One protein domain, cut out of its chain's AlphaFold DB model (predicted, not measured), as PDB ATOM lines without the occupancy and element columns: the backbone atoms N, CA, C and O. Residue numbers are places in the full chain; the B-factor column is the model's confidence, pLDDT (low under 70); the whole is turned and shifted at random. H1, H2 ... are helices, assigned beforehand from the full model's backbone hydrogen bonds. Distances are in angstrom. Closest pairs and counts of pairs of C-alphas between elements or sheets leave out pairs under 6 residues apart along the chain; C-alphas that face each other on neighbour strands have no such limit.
ATOM      1  N   ASN A   5     295.175 123.761 182.062       88.25
ATOM      2  CA  ASN A   5     295.569 125.088 182.536       88.25
ATOM      3  C   ASN A   5     295.171 126.188 181.548       88.25
ATOM      4  O   ASN A   5     294.681 127.230 181.972       88.25
ATOM      5  N   GLU A   6     295.341 125.966 180.244       91.44
ATOM      6  CA  GLU A   6     294.915 126.923 179.216       91.44
ATOM      7  C   GLU A   6     293.390 127.089 179.209       91.44
ATOM      8  O   GLU A   6     292.900 128.217 179.152       91.44
ATOM      9  N   SER A   7     292.645 125.984 179.327       93.75
ATOM     10  CA  SER A   7     291.183 125.998 179.441       93.75
ATOM     11  C   SER A   7     290.735 126.762 180.685       93.75
ATOM     12  O   SER A   7     289.919 127.676 180.592       93.75
ATOM     13  N   LEU A   8     291.303 126.436 181.850       93.88
ATOM     14  CA  LEU A   8     290.958 127.093 183.108       93.88
ATOM     15  C   LEU A   8     291.306 128.583 183.083       93.88
ATOM     16  O   LEU A   8     290.498 129.400 183.519       93.88
ATOM     17  N   ARG A   9     292.471 128.947 182.531       92.81
ATOM     18  CA  ARG A   9     292.874 130.347 182.355       92.81
ATOM     19  C   ARG A   9     291.850 131.108 181.531       92.81
ATOM     20  O   ARG A   9     291.486 132.219 181.893       92.81
ATOM     21  N   GLU A  10     291.385 130.533 180.429       92.50
ATOM     22  CA  GLU A  10     290.389 131.186 179.584       92.50
ATOM     23  C   GLU A  10     289.046 131.362 180.299       92.50
ATOM     24  O   GLU A  10     288.443 132.430 180.191       92.50
ATOM     25  N   ILE A  11     288.602 130.352 181.049       92.69
ATOM     26  CA  ILE A  11     287.374 130.412 181.851       92.69
ATOM     27  C   ILE A  11     287.477 131.542 182.876       92.69
ATOM     28  O   ILE A  11     286.671 132.472 182.848       92.69
ATOM     29  N   ILE A  12     288.514 131.517 183.717       91.12
ATOM     30  CA  ILE A  12     288.697 132.503 184.786       91.12
ATOM     31  C   ILE A  12     288.893 133.902 184.201       91.12
ATOM     32  O   ILE A  12     288.293 134.858 184.680       91.12
ATOM     33  N   LYS A  13     289.639 134.041 183.102       90.06
ATOM     34  CA  LYS A  13     289.797 135.332 182.432       90.06
ATOM     35  C   LYS A  13     288.450 135.916 182.003       90.06
ATOM     36  O   LYS A  13     288.208 137.099 182.228       90.06
ATOM     37  N   ARG A  14     287.568 135.110 181.396       90.44
ATOM     38  CA  ARG A  14     286.210 135.545 181.007       90.44
ATOM     39  C   ARG A  14     285.342 135.884 182.220       90.44
ATOM     40  O   ARG A  14     284.460 136.738 182.112       90.44
ATOM     41  N   ASP A  15     285.578 135.219 183.344       86.56
ATOM     42  CA  ASP A  15     284.807 135.396 184.569       86.56
ATOM     43  C   ASP A  15     285.193 136.655 185.340       86.56
ATOM     44  O   ASP A  15     284.284 137.378 185.759       86.56
ATOM     45  N   GLU A  16     286.497 136.906 185.479       82.50
ATOM     46  CA  GLU A  16     287.073 137.921 186.367       82.50
ATOM     47  C   GLU A  16     287.364 139.245 185.654       82.50
ATOM     48  O   GLU A  16     287.004 140.301 186.159       82.50
ATOM     49  N   ILE A  17     287.997 139.209 184.474       81.81
ATOM     50  CA  ILE A  17     288.497 140.433 183.819       81.81
ATOM     51  C   ILE A  17     287.895 140.682 182.431       81.81
ATOM     52  O   ILE A  17     287.999 141.780 181.886       81.81
ATOM     53  N   GLY A  18     287.254 139.684 181.821       83.12
ATOM     54  CA  GLY A  18     286.699 139.769 180.472       83.12
ATOM     55  C   GLY A  18     287.751 140.199 179.442       83.12
ATOM     56  O   GLY A  18     288.658 139.439 179.099       83.12
ATOM     57  N   ASN A  19     287.618 141.433 178.946       78.31
ATOM     58  CA  ASN A  19     288.536 142.049 177.979       78.31
ATOM     59  C   ASN A  19     289.519 143.052 178.614       78.31
ATOM     60  O   ASN A  19     290.240 143.730 177.880       78.31
ATOM     61  N   ALA A  20     289.523 143.194 179.941       81.56
ATOM     62  CA  ALA A  20     290.421 144.106 180.637       81.56
ATOM     63  C   ALA A  20     291.884 143.629 180.586       81.56
ATOM     64  O   ALA A  20     292.186 142.464 180.309       81.56
ATOM     65  N   ASP A  21     292.798 144.571 180.821       84.25
ATOM     66  CA  ASP A  21     294.238 144.323 180.882       84.25
ATOM     67  C   ASP A  21     294.580 143.677 182.241       84.25
ATOM     68  O   ASP A  21     294.413 144.345 183.261       84.25
ATOM     69  N   PRO A  22     295.080 142.423 182.290       85.44
ATOM     70  CA  PRO A  22     295.470 141.775 183.549       85.44
ATOM     71  C   PRO A  22     296.625 142.504 184.255       85.44
ATOM     72  O   PRO A  22     296.874 142.288 185.437       85.44
ATOM     73  N   LEU A  23     297.344 143.387 183.557       89.94
ATOM     74  CA  LEU A  23     298.425 144.203 184.116       89.94
ATOM     75  C   LEU A  23     297.953 145.617 184.486       89.94
ATOM     76  O   LEU A  23     298.751 146.559 184.541       89.94
ATOM     77  N   ALA A  24     296.653 145.775 184.725       88.31
ATOM     78  CA  ALA A  24     296.044 146.961 185.296       88.31
ATOM     79  C   ALA A  24     295.299 146.599 186.585       88.31
ATOM     80  O   ALA A  24     294.832 145.476 186.754       88.31
ATOM     81  N   PHE A  25     295.202 147.572 187.491       87.00
ATOM     82  CA  PHE A  25     294.371 147.429 188.677       87.00
ATOM     83  C   PHE A  25     292.908 147.691 188.327       87.00
ATOM     84  O   PHE A  25     292.616 148.690 187.663       87.00
ATOM     85  N   ASP A  26     292.015 146.842 188.825       81.94
ATOM     86  CA  ASP A  26     290.567 147.009 188.706       81.94
ATOM     87  C   ASP A  26     289.881 146.979 190.080       81.94
ATOM     88  O   ASP A  26     290.422 146.434 191.046       81.94
ATOM     89  N   ASP A  27     288.734 147.651 190.190       75.62
ATOM     90  CA  ASP A  27     287.905 147.662 191.399       75.62
ATOM     91  C   ASP A  27     286.795 146.617 191.222       75.62
ATOM     92  O   ASP A  27     285.774 146.933 190.604       75.62
ATOM     93  N   PRO A  28     286.966 145.377 191.722       60.09
ATOM     94  CA  PRO A  28     286.054 144.276 191.412       60.09
ATOM     95  C   PRO A  28     284.633 144.511 191.948       60.09
ATOM     96  O   PRO A  28     283.668 144.000 191.382       60.09
ATOM     97  N   ASP A  29     284.484 145.331 192.994       60.03
ATOM     98  CA  ASP A  29     283.182 145.707 193.550       60.03
ATOM     99  C   ASP A  29     282.558 146.920 192.829       60.03
ATOM    100  O   ASP A  29     281.393 147.247 193.068       60.03
ATOM    101  N   GLY A  30     283.320 147.636 191.986       58.38
ATOM    102  CA  GLY A  30     282.919 148.893 191.330       58.38
ATOM    103  C   GLY A  30     282.544 150.024 192.302       58.38
ATOM    104  O   GLY A  30     282.073 151.093 191.901       58.38
ATOM    105  N   VAL A  31     282.721 149.779 193.596       56.09
ATOM    106  CA  VAL A  31     282.407 150.660 194.701       56.09
ATOM    107  C   VAL A  31     283.644 150.634 195.574       56.09
ATOM    108  O   VAL A  31     283.905 149.614 196.209       56.09
ATOM    109  N   ARG A  32     284.337 151.782 195.655       56.78
ATOM    110  CA  ARG A  32     285.453 152.087 196.576       56.78
ATOM    111  C   ARG A  32     285.013 152.021 198.041       56.78
ATOM    112  O   ARG A  32     285.054 152.997 198.787       56.78
ATOM    113  N   SER A  33     284.456 150.887 198.418       52.47
ATOM    114  CA  SER A  33     283.852 150.596 199.700       52.47
ATOM    115  C   SER A  33     284.898 150.088 200.680       52.47
ATOM    116  O   SER A  33     284.585 149.976 201.864       52.47
ATOM    117  N   GLY A  34     286.109 149.772 200.192       53.19
ATOM    118  CA  GLY A  34     287.107 149.033 200.938       53.19
ATOM    119  C   GLY A  34     286.473 147.769 201.497       53.19
ATOM    120  O   GLY A  34     286.457 147.604 202.710       53.19
ATOM    121  N   LYS A  35     285.861 146.927 200.663       59.34
ATOM    122  CA  LYS A  35     285.372 145.591 201.049       59.34
ATOM    123  C   LYS A  35     286.177 144.516 200.339       59.34
ATOM    124  O   LYS A  35     286.669 143.621 201.021       59.34
ATOM    125  N   SER A  36     286.392 144.682 199.041       60.53
ATOM    126  CA  SER A  36     287.530 144.152 198.295       60.53
ATOM    127  C   SER A  36     288.670 145.179 198.256       60.53
ATOM    128  O   SER A  36     288.439 146.389 198.343       60.53
ATOM    129  N   GLY A  37     289.915 144.716 198.145       68.19
ATOM    130  CA  GLY A  37     291.011 145.578 197.688       68.19
ATOM    131  C   GLY A  37     290.933 145.789 196.170       68.19
ATOM    132  O   GLY A  37     290.016 145.286 195.518       68.19
ATOM    133  N   TRP A  38     291.901 146.497 195.579       81.50
ATOM    134  CA  TRP A  38     292.075 146.433 194.117       81.50
ATOM    135  C   TRP A  38     292.485 145.014 193.691       81.50
ATOM    136  O   TRP A  38     293.185 144.328 194.443       81.50
ATOM    137  N   SER A  39     292.097 144.597 192.488       83.19
ATOM    138  CA  SER A  39     292.520 143.340 191.864       83.19
ATOM    139  C   SER A  39     293.418 143.568 190.650       83.19
ATOM    140  O   SER A  39     293.486 144.674 190.122       83.19
ATOM    141  N   PHE A  40     294.166 142.538 190.257       87.81
ATOM    142  CA  PHE A  40     295.027 142.497 189.069       87.81
ATOM    143  C   PHE A  40     295.264 141.027 188.674       87.81
ATOM    144  O   PHE A  40     294.818 140.130 189.385       87.81
ATOM    145  N   GLY A  41     295.974 140.762 187.580       87.19
ATOM    146  CA  GLY A  41     296.229 139.404 187.088       87.19
ATOM    147  C   GLY A  41     295.070 138.823 186.277       87.19
ATOM    148  O   GLY A  41     294.018 139.442 186.109       87.19
ATOM    149  N   ALA A  42     295.281 137.634 185.717       84.06
ATOM    150  CA  ALA A  42     294.259 136.899 184.970       84.06
ATOM    151  C   ALA A  42     293.388 135.999 185.864       84.06
ATOM    152  O   ALA A  42     292.488 135.328 185.355       84.06
ATOM    153  N   VAL A  43     293.665 135.968 187.171       83.25
ATOM    154  CA  VAL A  43     292.949 135.180 188.183       83.25
ATOM    155  C   VAL A  43     292.359 136.068 189.282       83.25
ATOM    156  O   VAL A  43     292.592 137.274 189.319       83.25
ATOM    157  N   GLN A  44     291.583 135.486 190.202       73.62
ATOM    158  CA  GLN A  44     290.923 136.248 191.263       73.62
ATOM    159  C   GLN A  44     291.918 136.688 192.359       73.62
ATOM    160  O   GLN A  44     292.068 136.054 193.409       73.62
ATOM    161  N   TRP A  45     292.608 137.807 192.135       79.94
ATOM    162  CA  TRP A  45     293.468 138.453 193.132       79.94
ATOM    163  C   TRP A  45     292.779 139.626 193.814       79.94
ATOM    164  O   TRP A  45     293.148 140.778 193.626       79.94
ATOM    165  N   ASP A  46     291.813 139.343 194.681       77.69
ATOM    166  CA  ASP A  46     291.385 140.336 195.666       77.69
ATOM    167  C   ASP A  46     292.513 140.546 196.689       77.69
ATOM    168  O   ASP A  46     292.748 139.704 197.562       77.69
ATOM    169  N   THR A  47     293.224 141.671 196.585       81.56
ATOM    170  CA  THR A  47     294.393 141.972 197.430       81.56
ATOM    171  C   THR A  47     294.084 142.004 198.921       81.56
ATOM    172  O   THR A  47     294.989 141.817 199.732       81.56
ATOM    173  N   ARG A  48     292.822 142.180 199.318       83.44
ATOM    174  CA  ARG A  48     292.450 142.174 200.732       83.44
ATOM    175  C   ARG A  48     292.367 140.775 201.326       83.44
ATOM    176  O   ARG A  48     292.707 140.584 202.491       83.44
ATOM    177  N   ASN A  49     291.909 139.811 200.536       78.38
ATOM    178  CA  ASN A  49     291.599 138.465 201.010       78.38
ATOM    179  C   ASN A  49     292.591 137.409 200.500       78.38
ATOM    180  O   ASN A  49     292.548 136.261 200.942       78.38
ATOM    181  N   ASN A  50     293.511 137.788 199.608       81.50
ATOM    182  CA  ASN A  50     294.464 136.883 198.982       81.50
ATOM    183  C   ASN A  50     295.919 137.259 199.324       81.50
ATOM    184  O   ASN A  50     296.514 138.169 198.746       81.50
ATOM    185  N   THR A  51     296.532 136.518 200.250       87.06
ATOM    186  CA  THR A  51     297.933 136.732 200.655       87.06
ATOM    187  C   THR A  51     298.935 136.436 199.537       87.06
ATOM    188  O   THR A  51     300.018 137.027 199.528       87.06
ATOM    189  N   THR A  52     298.580 135.581 198.575       88.75
ATOM    190  CA  THR A  52     299.385 135.313 197.376       88.75
ATOM    191  C   THR A  52     299.435 136.538 196.466       88.75
ATOM    192  O   THR A  52     300.510 136.877 195.978       88.75
ATOM    193  N   ALA A  53     298.326 137.272 196.324       89.69
ATOM    194  CA  ALA A  53     298.309 138.541 195.590       89.69
ATOM    195  C   ALA A  53     299.264 139.568 196.226       89.69
ATOM    196  O   ALA A  53     300.021 140.245 195.531       89.69
ATOM    197  N   LEU A  54     299.310 139.628 197.563       93.12
ATOM    198  CA  LEU A  54     300.252 140.489 198.285       93.12
ATOM    199  C   LEU A  54     301.711 140.064 198.088       93.12
ATOM    200  O   LEU A  54     302.592 140.918 198.017       93.12
ATOM    201  N   ALA A  55     301.985 138.760 198.017       94.06
ATOM    202  CA  ALA A  55     303.318 138.257 197.698       94.06
ATOM    203  C   ALA A  55     303.730 138.647 196.270       94.06
ATOM    204  O   ALA A  55     304.823 139.174 196.092       94.06
ATOM    205  N   CYS A  56     302.826 138.510 195.294       95.44
ATOM    206  CA  CYS A  56     303.071 138.954 193.924       95.44
ATOM    207  C   CYS A  56     303.405 140.452 193.860       95.44
ATOM    208  O   CYS A  56     304.375 140.827 193.211       95.44
ATOM    209  N   LEU A  57     302.669 141.318 194.571       95.69
ATOM    210  CA  LEU A  57     302.986 142.753 194.616       95.69
ATOM    211  C   LEU A  57     304.386 143.024 195.188       95.69
ATOM    212  O   LEU A  57     305.115 143.862 194.659       95.69
ATOM    213  N   ARG A  58     304.790 142.311 196.246       96.62
ATOM    214  CA  ARG A  58     306.142 142.452 196.819       96.62
ATOM    215  C   ARG A  58     307.217 142.041 195.818       96.62
ATOM    216  O   ARG A  58     308.190 142.773 195.655       96.62
ATOM    217  N   ASP A  59     307.010 140.932 195.117       96.88
ATOM    218  CA  ASP A  59     307.930 140.442 194.087       96.88
ATOM    219  C   ASP A  59     307.985 141.373 192.861       96.88
ATOM    220  O   ASP A  59     309.031 141.494 192.229       96.88
ATOM    221  N   CYS A  60     306.904 142.107 192.575       96.31
ATOM    222  CA  CYS A  60     306.865 143.186 191.581       96.31
ATOM    223  C   CYS A  60     307.491 144.512 192.076       96.31
ATOM    224  O   CYS A  60     307.386 145.542 191.401       96.31
ATOM    225  N   GLY A  61     308.097 144.537 193.268       96.31
ATOM    226  CA  GLY A  61     308.803 145.704 193.805       96.31
ATOM    227  C   GLY A  61     307.902 146.800 194.385       96.31
ATOM    228  O   GLY A  61     308.303 147.969 194.440       96.31
ATOM    229  N   PHE A  62     306.678 146.468 194.805       97.12
ATOM    230  CA  PHE A  62     305.820 147.408 195.525       97.12
ATOM    231  C   PHE A  62     306.300 147.584 196.970       97.12
ATOM    232  O   PHE A  62     306.679 146.631 197.654       97.12
ATOM    233  N   THR A  63     306.267 148.824 197.446       96.94
ATOM    234  CA  THR A  63     306.560 149.158 198.844       96.94
ATOM    235  C   THR A  63     305.404 148.745 199.758       96.94
ATOM    236  O   THR A  63     304.272 148.573 199.308       96.94
ATOM    237  N   GLN A  64     305.665 148.613 201.062       95.62
ATOM    238  CA  GLN A  64     304.602 148.295 202.025       95.62
ATOM    239  C   GLN A  64     303.507 149.371 202.043       95.62
ATOM    240  O   GLN A  64     302.333 149.028 202.104       95.62
ATOM    241  N   ASP A  65     303.873 150.649 201.915       95.44
ATOM    242  CA  ASP A  65     302.906 151.752 201.883       95.44
ATOM    243  C   ASP A  65     302.023 151.706 200.627       95.44
ATOM    244  O   ASP A  65     300.814 151.910 200.717       95.44
ATOM    245  N   GLU A  66     302.595 151.372 199.464       95.56
ATOM    246  CA  GLU A  66     301.810 151.156 198.242       95.56
ATOM    247  C   GLU A  66     300.863 149.963 198.392       95.56
ATOM    248  O   GLU A  66     299.700 150.064 198.013       95.56
ATOM    249  N   ILE A  67     301.328 148.853 198.974       94.88
ATOM    250  CA  ILE A  67     300.494 147.667 199.208       94.88
ATOM    251  C   ILE A  67     299.342 147.993 200.161       94.88
ATOM    252  O   ILE A  67     298.201 147.655 199.859       94.88
ATOM    253  N   HIS A  68     299.605 148.679 201.276       92.31
ATOM    254  CA  HIS A  68     298.545 149.129 202.181       92.31
ATOM    255  C   HIS A  68     297.556 150.045 201.457       92.31
ATOM    256  O   HIS A  68     296.347 149.847 201.557       92.31
ATOM    257  N   GLY A  69     298.048 150.987 200.649       91.44
ATOM    258  CA  GLY A  69     297.187 151.866 199.866       91.44
ATOM    259  C   GLY A  69     296.339 151.140 198.819       91.44
ATOM    260  O   GLY A  69     295.204 151.544 198.568       91.44
ATOM    261  N   ILE A  70     296.856 150.059 198.233       91.19
ATOM    262  CA  ILE A  70     296.130 149.176 197.312       91.19
ATOM    263  C   ILE A  70     295.037 148.395 198.061       91.19
ATOM    264  O   ILE A  70     293.884 148.376 197.637       91.19
ATOM    265  N   VAL A  71     295.369 147.782 199.197       90.31
ATOM    266  CA  VAL A  71     294.419 146.987 199.995       90.31
ATOM    267  C   VAL A  71     293.295 147.851 200.571       90.31
ATOM    268  O   VAL A  71     292.132 147.435 200.593       90.31
ATOM    269  N   ASP A  72     293.628 149.061 201.013       88.56
ATOM    270  CA  ASP A  72     292.687 150.001 201.628       88.56
ATOM    271  C   ASP A  72     292.048 150.962 200.616       88.56
ATOM    272  O   ASP A  72     291.200 151.772 200.987       88.56
ATOM    273  N   GLN A  73     292.432 150.863 199.339       87.19
ATOM    274  CA  GLN A  73     291.968 151.720 198.244       87.19
ATOM    275  C   GLN A  73     292.176 153.232 198.510       87.19
ATOM    276  O   GLN A  73     291.368 154.066 198.099       87.19
ATOM    277  N   THR A  74     293.266 153.607 199.187       89.25
ATOM    278  CA  THR A  74     293.545 154.997 199.612       89.25
ATOM    279  C   THR A  74     294.455 155.779 198.665       89.25
ATOM    280  O   THR A  74     294.624 156.987 198.838       89.25
ATOM    281  N   ILE A  75     295.021 155.126 197.647       89.44
ATOM    282  CA  ILE A  75     295.937 155.742 196.677       89.44
ATOM    283  C   ILE A  75     295.422 155.618 195.238       89.44
ATOM    284  O   ILE A  75     294.593 154.765 194.923       89.44
ATOM    285  N   ASP A  76     295.940 156.466 194.344       88.81
ATOM    286  CA  ASP A  76     295.725 156.305 192.904       88.81
ATOM    287  C   ASP A  76     296.603 155.167 192.376       88.81
ATOM    288  O   ASP A  76     297.827 155.282 192.319       88.81
ATOM    289  N   VAL A  77     295.968 154.066 191.983       89.12
ATOM    290  CA  VAL A  77     296.648 152.867 191.481       89.12
ATOM    291  C   VAL A  77     296.983 152.933 189.992       89.12
ATOM    292  O   VAL A  77     297.794 152.140 189.515       89.12
ATOM    293  N   ARG A  78     296.422 153.886 189.234       89.38
ATOM    294  CA  ARG A  78     296.639 153.968 187.776       89.38
ATOM    295  C   ARG A  78     298.120 154.106 187.401       89.38
ATOM    296  O   ARG A  78     298.554 153.392 186.498       89.38
ATOM    297  N   PRO A  79     298.934 154.941 188.082       92.12
ATOM    298  CA  PRO A  79     300.368 155.019 187.803       92.12
ATOM    299  C   PRO A  79     301.118 153.728 188.158       92.12
ATOM    300  O   PRO A  79     302.161 153.438 187.574       92.12
ATOM    301  N   LEU A  80     300.590 152.936 189.096       93.19
ATOM    302  CA  LEU A  80     301.236 151.721 189.587       93.19
ATOM    303  C   LEU A  80     301.134 150.547 188.606       93.19
ATOM    304  O   LEU A  80     301.941 149.622 188.686       93.19
ATOM    305  N   ALA A  81     300.230 150.608 187.621       91.81
ATOM    306  CA  ALA A  81     300.158 149.622 186.539       91.81
ATOM    307  C   ALA A  81     301.486 149.499 185.764       91.81
ATOM    308  O   ALA A  81     301.822 148.427 185.266       91.81
ATOM    309  N   ALA A  82     302.296 150.564 185.706       94.06
ATOM    310  CA  ALA A  82     303.625 150.506 185.099       94.06
ATOM    311  C   ALA A  82     304.556 149.502 185.807       94.06
ATOM    312  O   ALA A  82     305.360 148.851 185.142       94.06
ATOM    313  N   LYS A  83     304.423 149.330 187.132       95.12
ATOM    314  CA  LYS A  83     305.201 148.342 187.894       95.12
ATOM    315  C   LYS A  83     304.757 146.914 187.593       95.12
ATOM    316  O   LYS A  83     305.622 146.065 187.407       95.12
ATOM    317  N   LEU A  84     303.446 146.671 187.486       94.62
ATOM    318  CA  LEU A  84     302.916 145.371 187.055       94.62
ATOM    319  C   LEU A  84     303.430 145.015 185.656       94.62
ATOM    320  O   LEU A  84     303.921 143.916 185.438       94.62
ATOM    321  N   LYS A  85     303.403 145.975 184.726       95.12
ATOM    322  CA  LYS A  85     303.890 145.786 183.350       95.12
ATOM    323  C   LYS A  85     305.390 145.533 183.271       95.12
ATOM    324  O   LYS A  85     305.825 144.724 182.458       95.12
ATOM    325  N   ALA A  86     306.177 146.199 184.113       96.81
ATOM    326  CA  ALA A  86     307.617 145.974 184.198       96.81
ATOM    327  C   ALA A  86     307.983 144.585 184.760       96.81
ATOM    328  O   ALA A  86     309.085 144.116 184.497       96.81
ATOM    329  N   HIS A  87     307.066 143.940 185.490       96.94
ATOM    330  CA  HIS A  87     307.237 142.618 186.104       96.94
ATOM    331  C   HIS A  87     306.147 141.643 185.625       96.94
ATOM    332  O   HIS A  87     305.596 140.861 186.401       96.94
ATOM    333  N   ALA A  88     305.787 141.722 184.340       94.81
ATOM    334  CA  ALA A  88     304.712 140.915 183.765       94.81
ATOM    335  C   ALA A  88     304.985 139.403 183.872       94.81
ATOM    336  O   ALA A  88     304.055 138.619 184.016       94.81
ATOM    337  N   ASP A  89     306.255 138.998 183.844       96.19
ATOM    338  CA  ASP A  89     306.702 137.618 184.047       96.19
ATOM    339  C   ASP A  89     306.440 137.121 185.476       96.19
ATOM    340  O   ASP A  89     306.053 135.968 185.674       96.19
ATOM    341  N   VAL A  90     306.605 137.993 186.475       96.31
ATOM    342  CA  VAL A  90     306.267 137.689 187.870       96.31
ATOM    343  C   VAL A  90     304.764 137.473 187.993       96.31
ATOM    344  O   VAL A  90     304.349 136.446 188.525       96.31
ATOM    345  N   VAL A  91     303.960 138.397 187.459       94.06
ATOM    346  CA  VAL A  91     302.494 138.277 187.445       94.06
ATOM    347  C   VAL A  91     302.067 136.966 186.781       94.06
ATOM    348  O   VAL A  91     301.354 136.174 187.392       94.06
ATOM    349  N   GLU A  92     302.584 136.672 185.590       93.56
ATOM    350  CA  GLU A  92     302.249 135.445 184.865       93.56
ATOM    351  C   GLU A  92     302.588 134.181 185.670       93.56
ATOM    352  O   GLU A  92     301.762 133.277 185.770       93.56
ATOM    353  N   ARG A  93     303.756 134.133 186.325       95.00
ATOM    354  CA  ARG A  93     304.156 133.002 187.178       95.00
ATOM    355  C   ARG A  93     303.197 132.787 188.350       95.00
ATOM    356  O   ARG A  93     302.910 131.647 188.717       95.00
ATOM    357  N   TYR A  94     302.735 133.867 188.977       94.38
ATOM    358  CA  TYR A  94     301.768 133.775 190.068       94.38
ATOM    359  C   TYR A  94     300.379 133.359 189.562       94.38
ATOM    360  O   TYR A  94     299.713 132.572 190.238       94.38
ATOM    361  N   ASP A  95     299.960 133.829 188.383       92.31
ATOM    362  CA  ASP A  95     298.715 133.392 187.738       92.31
ATOM    363  C   ASP A  95     298.767 131.884 187.450       92.31
ATOM    364  O   ASP A  95     297.858 131.145 187.829       92.31
ATOM    365  N   GLU A  96     299.859 131.395 186.853       93.19
ATOM    366  CA  GLU A  96     300.073 129.964 186.598       93.19
ATOM    367  C   GLU A  96     300.027 129.135 187.885       93.19
ATOM    368  O   GLU A  96     299.366 128.094 187.935       93.19
ATOM    369  N   ALA A  97     300.679 129.605 188.950       92.69
ATOM    370  CA  ALA A  97     300.669 128.924 190.241       92.69
ATOM    371  C   ALA A  97     299.256 128.844 190.846       92.69
ATOM    372  O   ALA A  97     298.888 127.815 191.416       92.69
ATOM    373  N   GLN A  98     298.451 129.901 190.705       91.31
ATOM    374  CA  GLN A  98     297.067 129.916 191.179       91.31
ATOM    375  C   GLN A  98     296.183 128.950 190.378       91.31
ATOM    376  O   GLN A  98     295.404 128.200 190.968       91.31
ATOM    377  N   LEU A  99     296.322 128.921 189.050       93.19
ATOM    378  CA  LEU A  99     295.598 127.979 188.189       93.19
ATOM    379  C   LEU A  99     295.925 126.529 188.555       93.19
ATOM    380  O   LEU A  99     295.018 125.714 188.749       93.19
ATOM    381  N   GLN A 100     297.213 126.231 188.745       94.31
ATOM    382  CA  GLN A 100     297.657 124.906 189.157       94.31
ATOM    383  C   GLN A 100     297.126 124.541 190.547       94.31
ATOM    384  O   GLN A 100     296.630 123.433 190.737       94.31
ATOM    385  N   TYR A 101     297.144 125.476 191.504       93.75
ATOM    386  CA  TYR A 101     296.560 125.268 192.830       93.75
ATOM    387  C   TYR A 101     295.074 124.882 192.755       93.75
ATOM    388  O   TYR A 101     294.640 123.973 193.470       93.75
ATOM    389  N   CYS A 102     294.302 125.537 191.885       95.56
ATOM    390  CA  CYS A 102     292.885 125.244 191.683       95.56
ATOM    391  C   CYS A 102     292.663 123.851 191.078       95.56
ATOM    392  O   CYS A 102     291.840 123.092 191.596       95.56
ATOM    393  N   LEU A 103     293.421 123.480 190.039       96.81
ATOM    394  CA  LEU A 103     293.345 122.145 189.430       96.81
ATOM    395  C   LEU A 103     293.761 121.042 190.410       96.81
ATOM    396  O   LEU A 103     293.031 120.066 190.590       96.81
ATOM    397  N   ASP A 104     294.888 121.218 191.099       96.94
ATOM    398  CA  ASP A 104     295.383 120.265 192.095       96.94
ATOM    399  C   ASP A 104     294.425 120.157 193.280       96.94
ATOM    400  O   ASP A 104     294.260 119.093 193.879       96.94
ATOM    401  N   GLY A 105     293.804 121.266 193.676       96.81
ATOM    402  CA  GLY A 105     292.772 121.283 194.704       96.81
ATOM    403  C   GLY A 105     291.542 120.480 194.289       96.81
ATOM    404  O   GLY A 105     291.066 119.657 195.071       96.81
ATOM    405  N   ALA A 106     291.073 120.657 193.053       97.69
ATOM    406  CA  ALA A 106     289.936 119.918 192.519       97.69
ATOM    407  C   ALA A 106     290.237 118.414 192.448       97.69
ATOM    408  O   ALA A 106     289.453 117.606 192.947       97.69
ATOM    409  N   GLY A 107     291.409 118.038 191.924       97.19
ATOM    410  CA  GLY A 107     291.864 116.647 191.873       97.19
ATOM    411  C   GLY A 107     291.964 116.007 193.260       97.19
ATOM    412  O   GLY A 107     291.367 114.958 193.503       97.19
ATOM    413  N   ARG A 108     292.631 116.675 194.211       97.25
ATOM    414  CA  ARG A 108     292.740 116.194 195.600       97.25
ATOM    415  C   ARG A 108     291.383 116.066 196.280       97.25
ATOM    416  O   ARG A 108     291.181 115.136 197.053       97.25
ATOM    417  N   PHE A 109     290.452 116.984 196.029       97.50
ATOM    418  CA  PHE A 109     289.101 116.890 196.579       97.50
ATOM    419  C   PHE A 109     288.375 115.637 196.073       97.50
ATOM    420  O   PHE A 109     287.800 114.900 196.876       97.50
ATOM    421  N   LEU A 110     288.436 115.368 194.767       96.94
ATOM    422  CA  LEU A 110     287.847 114.166 194.173       96.94
ATOM    423  C   LEU A 110     288.451 112.890 194.774       96.94
ATOM    424  O   LEU A 110     287.711 112.004 195.206       96.94
ATOM    425  N   GLU A 111     289.780 112.828 194.862       96.25
ATOM    426  CA  GLU A 111     290.519 111.684 195.401       96.25
ATOM    427  C   GLU A 111     290.205 111.440 196.884       96.25
ATOM    428  O   GLU A 111     289.759 110.353 197.255       96.25
ATOM    429  N   ASN A 112     290.347 112.467 197.728       96.06
ATOM    430  CA  ASN A 112     290.171 112.358 199.180       96.06
ATOM    431  C   ASN A 112     288.772 111.879 199.586       96.06
ATOM    432  O   ASN A 112     288.607 111.267 200.643       96.06
ATOM    433  N   TYR A 113     287.754 112.175 198.776       95.31
ATOM    434  CA  TYR A 113     286.368 111.811 199.063       95.31
ATOM    435  C   TYR A 113     285.828 110.657 198.206       95.31
ATOM    436  O   TYR A 113     284.664 110.274 198.399       95.31
ATOM    437  N   GLY A 114     286.651 110.091 197.315       95.31
ATOM    438  CA  GLY A 114     286.277 109.001 196.413       95.31
ATOM    439  C   GLY A 114     285.128 109.377 195.478       95.31
ATOM    440  O   GLY A 114     284.187 108.600 195.314       95.31
ATOM    441  N   LEU A 115     285.151 110.599 194.939       95.88
ATOM    442  CA  LEU A 115     284.076 111.139 194.111       95.88
ATOM    443  C   LEU A 115     284.417 110.943 192.627       95.88
ATOM    444  O   LEU A 115     285.433 111.469 192.170       95.88
ATOM    445  N   PRO A 116     283.594 110.213 191.853       95.69
ATOM    446  CA  PRO A 116     283.785 110.136 190.412       95.69
ATOM    447  C   PRO A 116     283.514 111.502 189.765       95.69
ATOM    448  O   PRO A 116     282.674 112.263 190.244       95.69
ATOM    449  N   CYS A 117     284.191 111.798 188.657       95.25
ATOM    450  CA  CYS A 117     284.008 113.015 187.862       95.25
ATOM    451  C   CYS A 117     283.827 112.640 186.386       95.25
ATOM    452  O   CYS A 117     284.381 111.637 185.934       95.25
ATOM    453  N   ASP A 118     283.025 113.412 185.653       91.06
ATOM    454  CA  ASP A 118     282.649 113.146 184.257       91.06
ATOM    455  C   ASP A 118     283.740 113.484 183.221       91.06
ATOM    456  O   ASP A 118     283.543 113.290 182.021       91.06
ATOM    457  N   GLY A 119     284.905 113.949 183.678       91.56
ATOM    458  CA  GLY A 119     286.050 114.314 182.851       91.56
ATOM    459  C   GLY A 119     286.466 115.764 183.084       91.56
ATOM    460  O   GLY A 119     286.413 116.270 184.204       91.56
ATOM    461  N   ASN A 120     286.898 116.439 182.016       92.88
ATOM    462  CA  ASN A 120     287.417 117.807 182.111       92.88
ATOM    463  C   ASN A 120     286.347 118.812 182.558       92.88
ATOM    464  O   ASN A 120     286.684 119.775 183.239       92.88
ATOM    465  N   GLY A 121     285.073 118.598 182.208       94.31
ATOM    466  CA  GLY A 121     283.992 119.531 182.526       94.31
ATOM    467  C   GLY A 121     283.766 119.693 184.027       94.31
ATOM    468  O   GLY A 121     283.880 120.804 184.548       94.31
ATOM    469  N   GLY A 122     283.512 118.594 184.741       95.94
ATOM    470  CA  GLY A 122     283.388 118.616 186.196       95.94
ATOM    471  C   GLY A 122     284.676 119.053 186.901       95.94
ATOM    472  O   GLY A 122     284.610 119.815 187.868       95.94
ATOM    473  N   LEU A 123     285.850 118.649 186.396       97.06
ATOM    474  CA  LEU A 123     287.137 119.037 186.983       97.06
ATOM    475  C   LEU A 123     287.377 120.550 186.888       97.06
ATOM    476  O   LEU A 123     287.718 121.178 187.890       97.06
ATOM    477  N   LEU A 124     287.164 121.144 185.711       97.19
ATOM    478  CA  LEU A 124     287.310 122.586 185.498       97.19
ATOM    479  C   LEU A 124     286.273 123.380 186.299       97.19
ATOM    480  O   LEU A 124     286.611 124.419 186.859       97.19
ATOM    481  N   ALA A 125     285.045 122.872 186.435       97.12
ATOM    482  CA  ALA A 125     284.018 123.518 187.250       97.12
ATOM    483  C   ALA A 125     284.386 123.526 188.744       97.12
ATOM    484  O   ALA A 125     284.168 124.522 189.435       97.12
ATOM    485  N   LEU A 126     284.975 122.437 189.251       97.56
ATOM    486  CA  LEU A 126     285.507 122.380 190.615       97.56
ATOM    487  C   LEU A 126     286.727 123.293 190.798       97.56
ATOM    488  O   LEU A 126     286.861 123.919 191.848       97.56
ATOM    489  N   ALA A 127     287.600 123.397 189.797       97.00
ATOM    490  CA  ALA A 127     288.746 124.297 189.849       97.00
ATOM    491  C   ALA A 127     288.310 125.775 189.863       97.00
ATOM    492  O   ALA A 127     288.794 126.536 190.699       97.00
ATOM    493  N   ASP A 128     287.340 126.169 189.029       95.62
ATOM    494  CA  ASP A 128     286.719 127.502 189.095       95.62
ATOM    495  C   ASP A 128     286.031 127.739 190.450       95.62
ATOM    496  O   ASP A 128     286.187 128.798 191.058       95.62
ATOM    497  N   TYR A 129     285.328 126.734 190.990       95.06
ATOM    498  CA  TYR A 129     284.782 126.816 192.348       95.06
ATOM    499  C   TYR A 129     285.876 127.130 193.379       95.06
ATOM    500  O   TYR A 129     285.653 127.968 194.249       95.06
ATOM    501  N   ILE A 130     287.045 126.489 193.292       94.25
ATOM    502  CA  ILE A 130     288.157 126.724 194.223       94.25
ATOM    503  C   ILE A 130     288.750 128.117 194.047       94.25
ATOM    504  O   ILE A 130     289.069 128.758 195.049       94.25
ATOM    505  N   ASN A 131     288.851 128.604 192.811       90.75
ATOM    506  CA  ASN A 131     289.256 129.980 192.547       90.75
ATOM    507  C   ASN A 131     288.302 130.981 193.225       90.75
ATOM    508  O   ASN A 131     288.763 131.933 193.846       90.75
ATOM    509  N   GLN A 132     286.993 130.716 193.169       87.69
ATOM    510  CA  GLN A 132     285.960 131.620 193.679       87.69
ATOM    511  C   GLN A 132     285.729 131.537 195.197       87.69
ATOM    512  O   GLN A 132     285.529 132.556 195.859       87.69
ATOM    513  N   TYR A 133     285.698 130.326 195.755       88.00
ATOM    514  CA  TYR A 133     285.248 130.051 197.126       88.00
ATOM    515  C   TYR A 133     286.311 129.398 198.014       88.00
ATOM    516  O   TYR A 133     286.079 129.212 199.211       88.00
ATOM    517  N   GLY A 134     287.463 129.030 197.455       88.94
ATOM    518  CA  GLY A 134     288.470 128.231 198.139       88.94
ATOM    519  C   GLY A 134     288.127 126.738 198.196       88.94
ATOM    520  O   GLY A 134     287.251 126.231 197.497       88.94
ATOM    521  N   MET A 135     288.871 126.001 199.025       91.75
ATOM    522  CA  MET A 135     288.820 124.537 199.042       91.75
ATOM    523  C   MET A 135     287.454 124.007 199.525       91.75
ATOM    524  O   MET A 135     287.041 124.328 200.644       91.75
ATOM    525  N   PRO A 136     286.759 123.154 198.746       91.19
ATOM    526  CA  PRO A 136     285.526 122.513 199.187       91.19
ATOM    527  C   PRO A 136     285.773 121.540 200.349       91.19
ATOM    528  O   PRO A 136     286.791 120.853 200.418       91.19
ATOM    529  N   GLY A 137     284.805 121.468 201.264       91.00
ATOM    530  CA  GLY A 137     284.873 120.618 202.455       91.00
ATOM    531  C   GLY A 137     283.929 119.415 202.421       91.00
ATOM    532  O   GLY A 137     283.246 119.137 201.433       91.00
ATOM    533  N   LEU A 138     283.824 118.733 203.568       90.81
ATOM    534  CA  LEU A 138     282.992 117.535 203.749       90.81
ATOM    535  C   LEU A 138     281.509 117.756 203.390       90.81
ATOM    536  O   LEU A 138     280.854 116.841 202.890       90.81
ATOM    537  N   GLY A 139     280.978 118.960 203.626       90.81
ATOM    538  CA  GLY A 139     279.604 119.318 203.256       90.81
ATOM    539  C   GLY A 139     279.372 119.245 201.744       90.81
ATOM    540  O   GLY A 139     278.410 118.619 201.301       90.81
ATOM    541  N   SER A 140     280.301 119.793 200.954       93.31
ATOM    542  CA  SER A 140     280.280 119.709 199.490       93.31
ATOM    543  C   SER A 140     280.382 118.257 199.023       93.31
ATOM    544  O   SER A 140     279.588 117.811 198.198       93.31
ATOM    545  N   ALA A 141     281.297 117.482 199.612       94.88
ATOM    546  CA  ALA A 141     281.465 116.068 199.277       94.88
ATOM    547  C   ALA A 141     280.198 115.243 199.557       94.88
ATOM    548  O   ALA A 141     279.817 114.386 198.761       94.88
ATOM    549  N   SER A 142     279.523 115.524 200.674       94.81
ATOM    550  CA  SER A 142     278.276 114.853 201.057       94.81
ATOM    551  C   SER A 142     277.154 115.134 200.059       94.81
ATOM    552  O   SER A 142     276.443 114.207 199.673       94.81
ATOM    553  N   TYR A 143     277.037 116.383 199.596       95.19
ATOM    554  CA  TYR A 143     276.076 116.758 198.561       95.19
ATOM    555  C   TYR A 143     276.342 116.031 197.236       95.19
ATOM    556  O   TYR A 143     275.414 115.474 196.653       95.19
ATOM    557  N   TYR A 144     277.591 115.991 196.760       96.25
ATOM    558  CA  TYR A 144     277.896 115.319 195.492       96.25
ATOM    559  C   TYR A 144     277.672 113.810 195.585       96.25
ATOM    560  O   TYR A 144     277.070 113.214 194.693       96.25
ATOM    561  N   ARG A 145     278.054 113.194 196.710       94.50
ATOM    562  CA  ARG A 145     277.807 111.770 196.956       94.50
ATOM    563  C   ARG A 145     276.316 111.438 196.951       94.50
ATOM    564  O   ARG A 145     275.942 110.391 196.431       94.50
ATOM    565  N   SER A 146     275.462 112.315 197.490       94.44
ATOM    566  CA  SER A 146     274.016 112.071 197.512       94.44
ATOM    567  C   SER A 146     273.368 112.100 196.128       94.44
ATOM    568  O   SER A 146     272.264 111.586 195.988       94.44
ATOM    569  N   GLN A 147     274.025 112.676 195.114       93.12
ATOM    570  CA  GLN A 147     273.516 112.649 193.739       93.12
ATOM    571  C   GLN A 147     273.720 111.282 193.067       93.12
ATOM    572  O   GLN A 147     273.026 110.963 192.108       93.12
ATOM    573  N   GLY A 148     274.654 110.456 193.563       91.31
ATOM    574  CA  GLY A 148     274.877 109.094 193.063       91.31
ATOM    575  C   GLY A 148     275.420 109.007 191.632       91.31
ATOM    576  O   GLY A 148     275.337 107.945 191.019       91.31
ATOM    577  N   GLN A 149     275.960 110.103 191.093       93.94
ATOM    578  CA  GLN A 149     276.502 110.196 189.735       93.94
ATOM    579  C   GLN A 149     277.880 110.880 189.738       93.94
ATOM    580  O   GLN A 149     278.202 111.577 190.706       93.94
ATOM    581  N   PRO A 150     278.707 110.679 188.689       96.69
ATOM    582  CA  PRO A 150     279.930 111.455 188.497       96.69
ATOM    583  C   PRO A 150     279.650 112.956 188.505       96.69
ATOM    584  O   PRO A 150     278.666 113.399 187.923       96.69
ATOM    585  N   ILE A 151     280.515 113.728 189.161       97.12
ATOM    586  CA  ILE A 151     280.387 115.183 189.253       97.12
ATOM    587  C   ILE A 151     280.529 115.795 187.864       97.12
ATOM    588  O   ILE A 151     281.576 115.628 187.234       97.12
ATOM    589  N   THR A 152     279.500 116.537 187.458       97.19
ATOM    590  CA  THR A 152     279.458 117.346 186.235       97.19
ATOM    591  C   THR A 152     279.552 118.838 186.547       97.19
ATOM    592  O   THR A 152     279.397 119.269 187.698       97.19
ATOM    593  N   ALA A 153     279.754 119.656 185.513       97.12
ATOM    594  CA  ALA A 153     279.712 121.110 185.646       97.12
ATOM    595  C   ALA A 153     278.342 121.618 186.147       97.12
ATOM    596  O   ALA A 153     278.292 122.517 186.991       97.12
ATOM    597  N   GLU A 154     277.232 121.016 185.701       97.19
ATOM    598  CA  GLU A 154     275.883 121.357 186.172       97.19
ATOM    599  C   GLU A 154     275.705 121.070 187.662       97.19
ATOM    600  O   GLU A 154     275.068 121.852 188.364       97.19
ATOM    601  N   MET A 155     276.275 119.975 188.171       97.38
ATOM    602  CA  MET A 155     276.194 119.645 189.598       97.38
ATOM    603  C   MET A 155     276.941 120.667 190.454       97.38
ATOM    604  O   MET A 155     276.471 121.025 191.536       97.38
ATOM    605  N   VAL A 156     278.088 121.163 189.979       97.50
ATOM    606  CA  VAL A 156     278.825 122.235 190.665       97.50
ATOM    607  C   VAL A 156     278.015 123.532 190.663       97.50
ATOM    608  O   VAL A 156     277.916 124.191 191.701       97.50
ATOM    609  N   LEU A 157     277.380 123.883 189.541       97.62
ATOM    610  CA  LEU A 157     276.458 125.018 189.471       97.62
ATOM    611  C   LEU A 157     275.284 124.849 190.451       97.62
ATOM    612  O   LEU A 157     274.993 125.765 191.219       97.62
ATOM    613  N   ASP A 158     274.631 123.686 190.462       97.62
ATOM    614  CA  ASP A 158     273.496 123.403 191.346       97.62
ATOM    615  C   ASP A 158     273.892 123.526 192.822       97.62
ATOM    616  O   ASP A 158     273.184 124.154 193.614       97.62
ATOM    617  N   PHE A 159     275.075 123.018 193.181       96.50
ATOM    618  CA  PHE A 159     275.653 123.205 194.507       96.50
ATOM    619  C   PHE A 159     275.861 124.689 194.838       96.50
ATOM    620  O   PHE A 159     275.425 125.143 195.902       96.50
ATOM    621  N   LYS A 160     276.491 125.463 193.936       95.75
ATOM    622  CA  LYS A 160     276.701 126.911 194.118       95.75
ATOM    623  C   LYS A 160     275.365 127.606 194.407       95.75
ATOM    624  O   LYS A 160     275.245 128.274 195.436       95.75
ATOM    625  N   LEU A 161     274.351 127.376 193.573       96.81
ATOM    626  CA  LEU A 161     273.038 128.021 193.663       96.81
ATOM    627  C   LEU A 161     272.229 127.604 194.902       96.81
ATOM    628  O   LEU A 161     271.565 128.437 195.517       96.81
ATOM    629  N   LYS A 162     272.260 126.324 195.291       95.12
ATOM    630  CA  LYS A 162     271.411 125.803 196.379       95.12
ATOM    631  C   LYS A 162     272.058 125.844 197.752       95.12
ATOM    632  O   LYS A 162     271.342 125.902 198.757       95.12
ATOM    633  N   ILE A 163     273.384 125.786 197.830       94.12
ATOM    634  CA  ILE A 163     274.090 125.583 199.100       94.12
ATOM    635  C   ILE A 163     274.850 126.833 199.524       94.12
ATOM    636  O   ILE A 163     274.700 127.264 200.670       94.12
ATOM    637  N   THR A 164     275.620 127.448 198.625       92.00
ATOM    638  CA  THR A 164     276.465 128.590 198.998       92.00
ATOM    639  C   THR A 164     275.629 129.843 199.251       92.00
ATOM    640  O   THR A 164     274.604 130.065 198.608       92.00
ATOM    641  N   LYS A 165     276.060 130.685 200.197       91.88
ATOM    642  CA  LYS A 165     275.408 131.982 200.432       91.88
ATOM    643  C   LYS A 165     275.517 132.876 199.195       91.88
ATOM    644  O   LYS A 165     274.510 133.402 198.742       91.88
ATOM    645  N   TYR A 166     276.720 132.990 198.632       89.69
ATOM    646  CA  TYR A 166     276.968 133.826 197.460       89.69
ATOM    647  C   TYR A 166     276.105 133.415 196.267       89.69
ATOM    648  O   TYR A 166     275.463 134.270 195.679       89.69
ATOM    649  N   GLY A 167     276.028 132.124 195.926       92.94
ATOM    650  CA  GLY A 167     275.238 131.685 194.773       92.94
ATOM    651  C   GLY A 167     273.732 131.906 194.929       92.94
ATOM    652  O   GLY A 167     273.046 132.119 193.933       92.94
ATOM    653  N   LYS A 168     273.216 131.931 196.166       94.06
ATOM    654  CA  LYS A 168     271.826 132.333 196.447       94.06
ATOM    655  C   LYS A 168     271.604 133.826 196.243       94.06
ATOM    656  O   LYS A 168     270.563 134.217 195.725       94.06
ATOM    657  N   ASP A 169     272.576 134.635 196.655       94.12
ATOM    658  CA  ASP A 169     272.507 136.094 196.575       94.12
ATOM    659  C   ASP A 169     272.826 136.602 195.145       94.12
ATOM    660  O   ASP A 169     272.310 137.634 194.720       94.12
ATOM    661  N   HIS A 170     273.617 135.845 194.369       92.19
ATOM    662  CA  HIS A 170     274.131 136.205 193.039       92.19
ATOM    663  C   HIS A 170     273.965 135.082 191.987       92.19
ATOM    664  O   HIS A 170     274.930 134.697 191.321       92.19
ATOM    665  N   PRO A 171     272.748 134.552 191.761       95.44
ATOM    666  CA  PRO A 171     272.542 133.401 190.877       95.44
ATOM    667  C   PRO A 171     272.898 133.685 189.410       95.44
ATOM    668  O   PRO A 171     273.364 132.796 188.699       95.44
ATOM    669  N   ALA A 172     272.705 134.928 188.958       94.50
ATOM    670  CA  ALA A 172     273.054 135.350 187.605       94.50
ATOM    671  C   ALA A 172     274.567 135.269 187.343       94.50
ATOM    672  O   ALA A 172     274.970 134.890 186.245       94.50
ATOM    673  N   ASP A 173     275.392 135.572 188.351       91.31
ATOM    674  CA  ASP A 173     276.845 135.445 188.240       91.31
ATOM    675  C   ASP A 173     277.258 133.974 188.116       91.31
ATOM    676  O   ASP A 173     277.946 133.603 187.168       91.31
ATOM    677  N   CYS A 174     276.739 133.100 188.987       94.50
ATOM    678  CA  CYS A 174     277.020 131.665 188.906       94.50
ATOM    679  C   CYS A 174     276.627 131.064 187.545       94.50
ATOM    680  O   CYS A 174     277.377 130.260 186.992       94.50
ATOM    681  N   LEU A 175     275.479 131.469 186.989       96.62
ATOM    682  CA  LEU A 175     275.033 131.036 185.661       96.62
ATOM    683  C   LEU A 175     275.949 131.546 184.543       96.62
ATOM    684  O   LEU A 175     276.253 130.796 183.617       96.62
ATOM    685  N   ARG A 176     276.407 132.799 184.622       95.44
ATOM    686  CA  ARG A 176     277.352 133.375 183.655       95.44
ATOM    687  C   ARG A 176     278.670 132.597 183.635       95.44
ATOM    688  O   ARG A 176     279.097 132.203 182.555       95.44
ATOM    689  N   ARG A 177     279.260 132.325 184.806       95.06
ATOM    690  CA  ARG A 177     280.512 131.552 184.935       95.06
ATOM    691  C   ARG A 177     280.369 130.137 184.378       95.06
ATOM    692  O   ARG A 177     281.184 129.677 183.582       95.06
ATOM    693  N   TYR A 178     279.259 129.472 184.706       96.94
ATOM    694  CA  TYR A 178     278.924 128.172 184.124       96.94
ATOM    695  C   TYR A 178     278.834 128.227 182.589       96.94
ATOM    696  O   TYR A 178     279.433 127.399 181.908       96.94
ATOM    697  N   ASN A 179     278.140 129.218 182.024       96.69
ATOM    698  CA  ASN A 179     278.023 129.351 180.570       96.69
ATOM    699  C   ASN A 179     279.381 129.616 179.901       96.69
ATOM    700  O   ASN A 179     279.673 129.005 178.876       96.69
ATOM    701  N   ASN A 180     280.231 130.455 180.504       95.31
ATOM    702  CA  ASN A 180     281.596 130.687 180.029       95.31
ATOM    703  C   ASN A 180     282.402 129.382 179.967       95.31
ATOM    704  O   ASN A 180     283.047 129.114 178.951       95.31
ATOM    705  N   LEU A 181     282.317 128.550 181.011       95.62
ATOM    706  CA  LEU A 181     282.938 127.226 181.050       95.62
ATOM    707  C   LEU A 181     282.438 126.325 179.921       95.62
ATOM    708  O   LEU A 181     283.243 125.741 179.194       95.62
ATOM    709  N   ILE A 182     281.120 126.228 179.744       95.88
ATOM    710  CA  ILE A 182     280.529 125.388 178.697       95.88
ATOM    711  C   ILE A 182     280.955 125.858 177.304       95.88
ATOM    712  O   ILE A 182     281.237 125.033 176.434       95.88
ATOM    713  N   ASP A 183     281.030 127.165 177.075       94.25
ATOM    714  CA  ASP A 183     281.455 127.707 175.789       94.25
ATOM    715  C   ASP A 183     282.932 127.415 175.501       94.25
ATOM    716  O   ASP A 183     283.258 127.042 174.374       94.25
ATOM    717  N   VAL A 184     283.815 127.493 176.503       92.94
ATOM    718  CA  VAL A 184     285.220 127.071 176.357       92.94
ATOM    719  C   VAL A 184     285.300 125.585 175.989       92.94
ATOM    720  O   VAL A 184     285.907 125.240 174.973       92.94
ATOM    721  N   LEU A 185     284.595 124.710 176.712       90.75
ATOM    722  CA  LEU A 185     284.572 123.269 176.423       90.75
ATOM    723  C   LEU A 185     284.031 122.935 175.025       90.75
ATOM    724  O   LEU A 185     284.519 122.013 174.372       90.75
ATOM    725  N   LYS A 186     283.029 123.670 174.530       88.94
ATOM    726  CA  LYS A 186     282.517 123.482 173.162       88.94
ATOM    727  C   LYS A 186     283.572 123.817 172.115       88.94
ATOM    728  O   LYS A 186     283.693 123.089 171.136       88.94
ATOM    729  N   THR A 187     284.340 124.888 172.322       81.94
ATOM    730  CA  THR A 187     285.396 125.289 171.378       81.94
ATOM    731  C   THR A 187     286.579 124.325 171.326       81.94
ATOM    732  O   THR A 187     287.325 124.347 170.358       81.94
ATOM    733  N   GLU A 188     286.752 123.461 172.328       73.00
ATOM    734  CA  GLU A 188     287.800 122.431 172.328       73.00
ATOM    735  C   GLU A 188     287.418 121.165 171.560       73.00
ATOM    736  O   GLU A 188     288.300 120.424 171.128       73.00
ATOM    737  N   ASN A 189     286.113 120.919 171.411       59.84
ATOM    738  CA  ASN A 189     285.557 119.753 170.726       59.84
ATOM    739  C   ASN A 189     285.168 120.036 169.261       59.84
ATOM    740  O   ASN A 189     284.687 119.129 168.581       59.84
ATOM    741  N   ALA A 190     285.334 121.282 168.804       54.50
ATOM    742  CA  ALA A 190     285.093 121.734 167.433       54.50
ATOM    743  C   ALA A 190     286.395 121.731 166.618       54.50
ATOM    744  O   ALA A 190     286.324 121.364 165.424       54.50
TER     745      ALA A 190
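Overview. This is residues 5 to 190 of the 190 residues of an uncharacterized protein of Geobacter sp. Red100 (UniProt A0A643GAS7). One long helix, H5, runs most of the length of the model and joins two lobes. The larger lobe has a bundle of H6, H8 and H10 with H1 packed on H6 and H10, while H7 and H9 sit beside H8; the smaller and looser lobe holds H2, H3 and H4, and the winding stretch 17 to 50 leads to it from H1. The printed part has 186 residues with ten named helices, H1 to H10 in order along the chain, and no named strand; the class is all helix. The whole is compact, with a radius of gyration of the C-alphas of 17.2 A, yet elongated, spanning 52 by 34 by 28 A.

Along the chain. H5, residues 88 to 113, is 37.7 A long, from C-alpha 88 at (304.712, 140.915, 183.765) to C-alpha 113 at (286.368, 111.811, 199.063). Before it come H1, residues 5 to 16, H2, residues 51 to 59, H3, residues 64 to 71, and H4, residues 78 to 86. After it come H6, residues 120 to 133 and 19.5 A long, H7, residues 138 to 147, H8, residues 153 to 163 and 15.3 A long, and H9, residues 165 to 169. H10, residues 171 to 188, is 26.4 A long and ends with C-alpha 188 at (287.800, 122.431, 172.328).

Arrangement. H5 touches H6 with residues 98 to 107 alone, closest at the C-alphas of Cys 102 and Ala 127, 4.6 A, at a steep tilt of 69 degrees, only just short of perpendicular. H6, H8 and H10 form a bundle, three helices side by side. H8 and H10 touch at a shallow tilt of 9 degrees, opposite ways, closest at the C-alphas of Leu 161 and Pro 171, 6.1 A. H6 touches H8 closest at the C-alphas of Gly 122 and Ala 153, 4.5 A. H1 touches H10, closest at the C-alphas of Ile 11 and Leu 181, 5.5 A. H7 and H8 only just touch, with 3 pairs of C-alphas within 8 A, and H8 and H9 touch only at the corner. Toward the other end, H5 touches H2 with residues 90 to 94 alone, the C-alphas of Cys 56 and Val 91 being 6.5 A apart. H2 and H3 form a helical hairpin and only just touch, with 3 pairs of C-alphas within 8 A. H4 touches no helix. Every O i to N i+4 pair is within hydrogen-bond range in H1, H2, H3 and H5 to H10; in H4 2 of 5 are, beside 5 of 6 O i to N i+3 pairs.

Size, cuts and confidence. The C-alphas farthest apart, of Pro 79 and Gly 148, are 52.8 A apart. The printed part has no cut, and the link from H1 to H2, 34 residues, is long. Mean pLDDT of the printed part is 89.9; residues 28 to 37 and 189 to 190 are under 70.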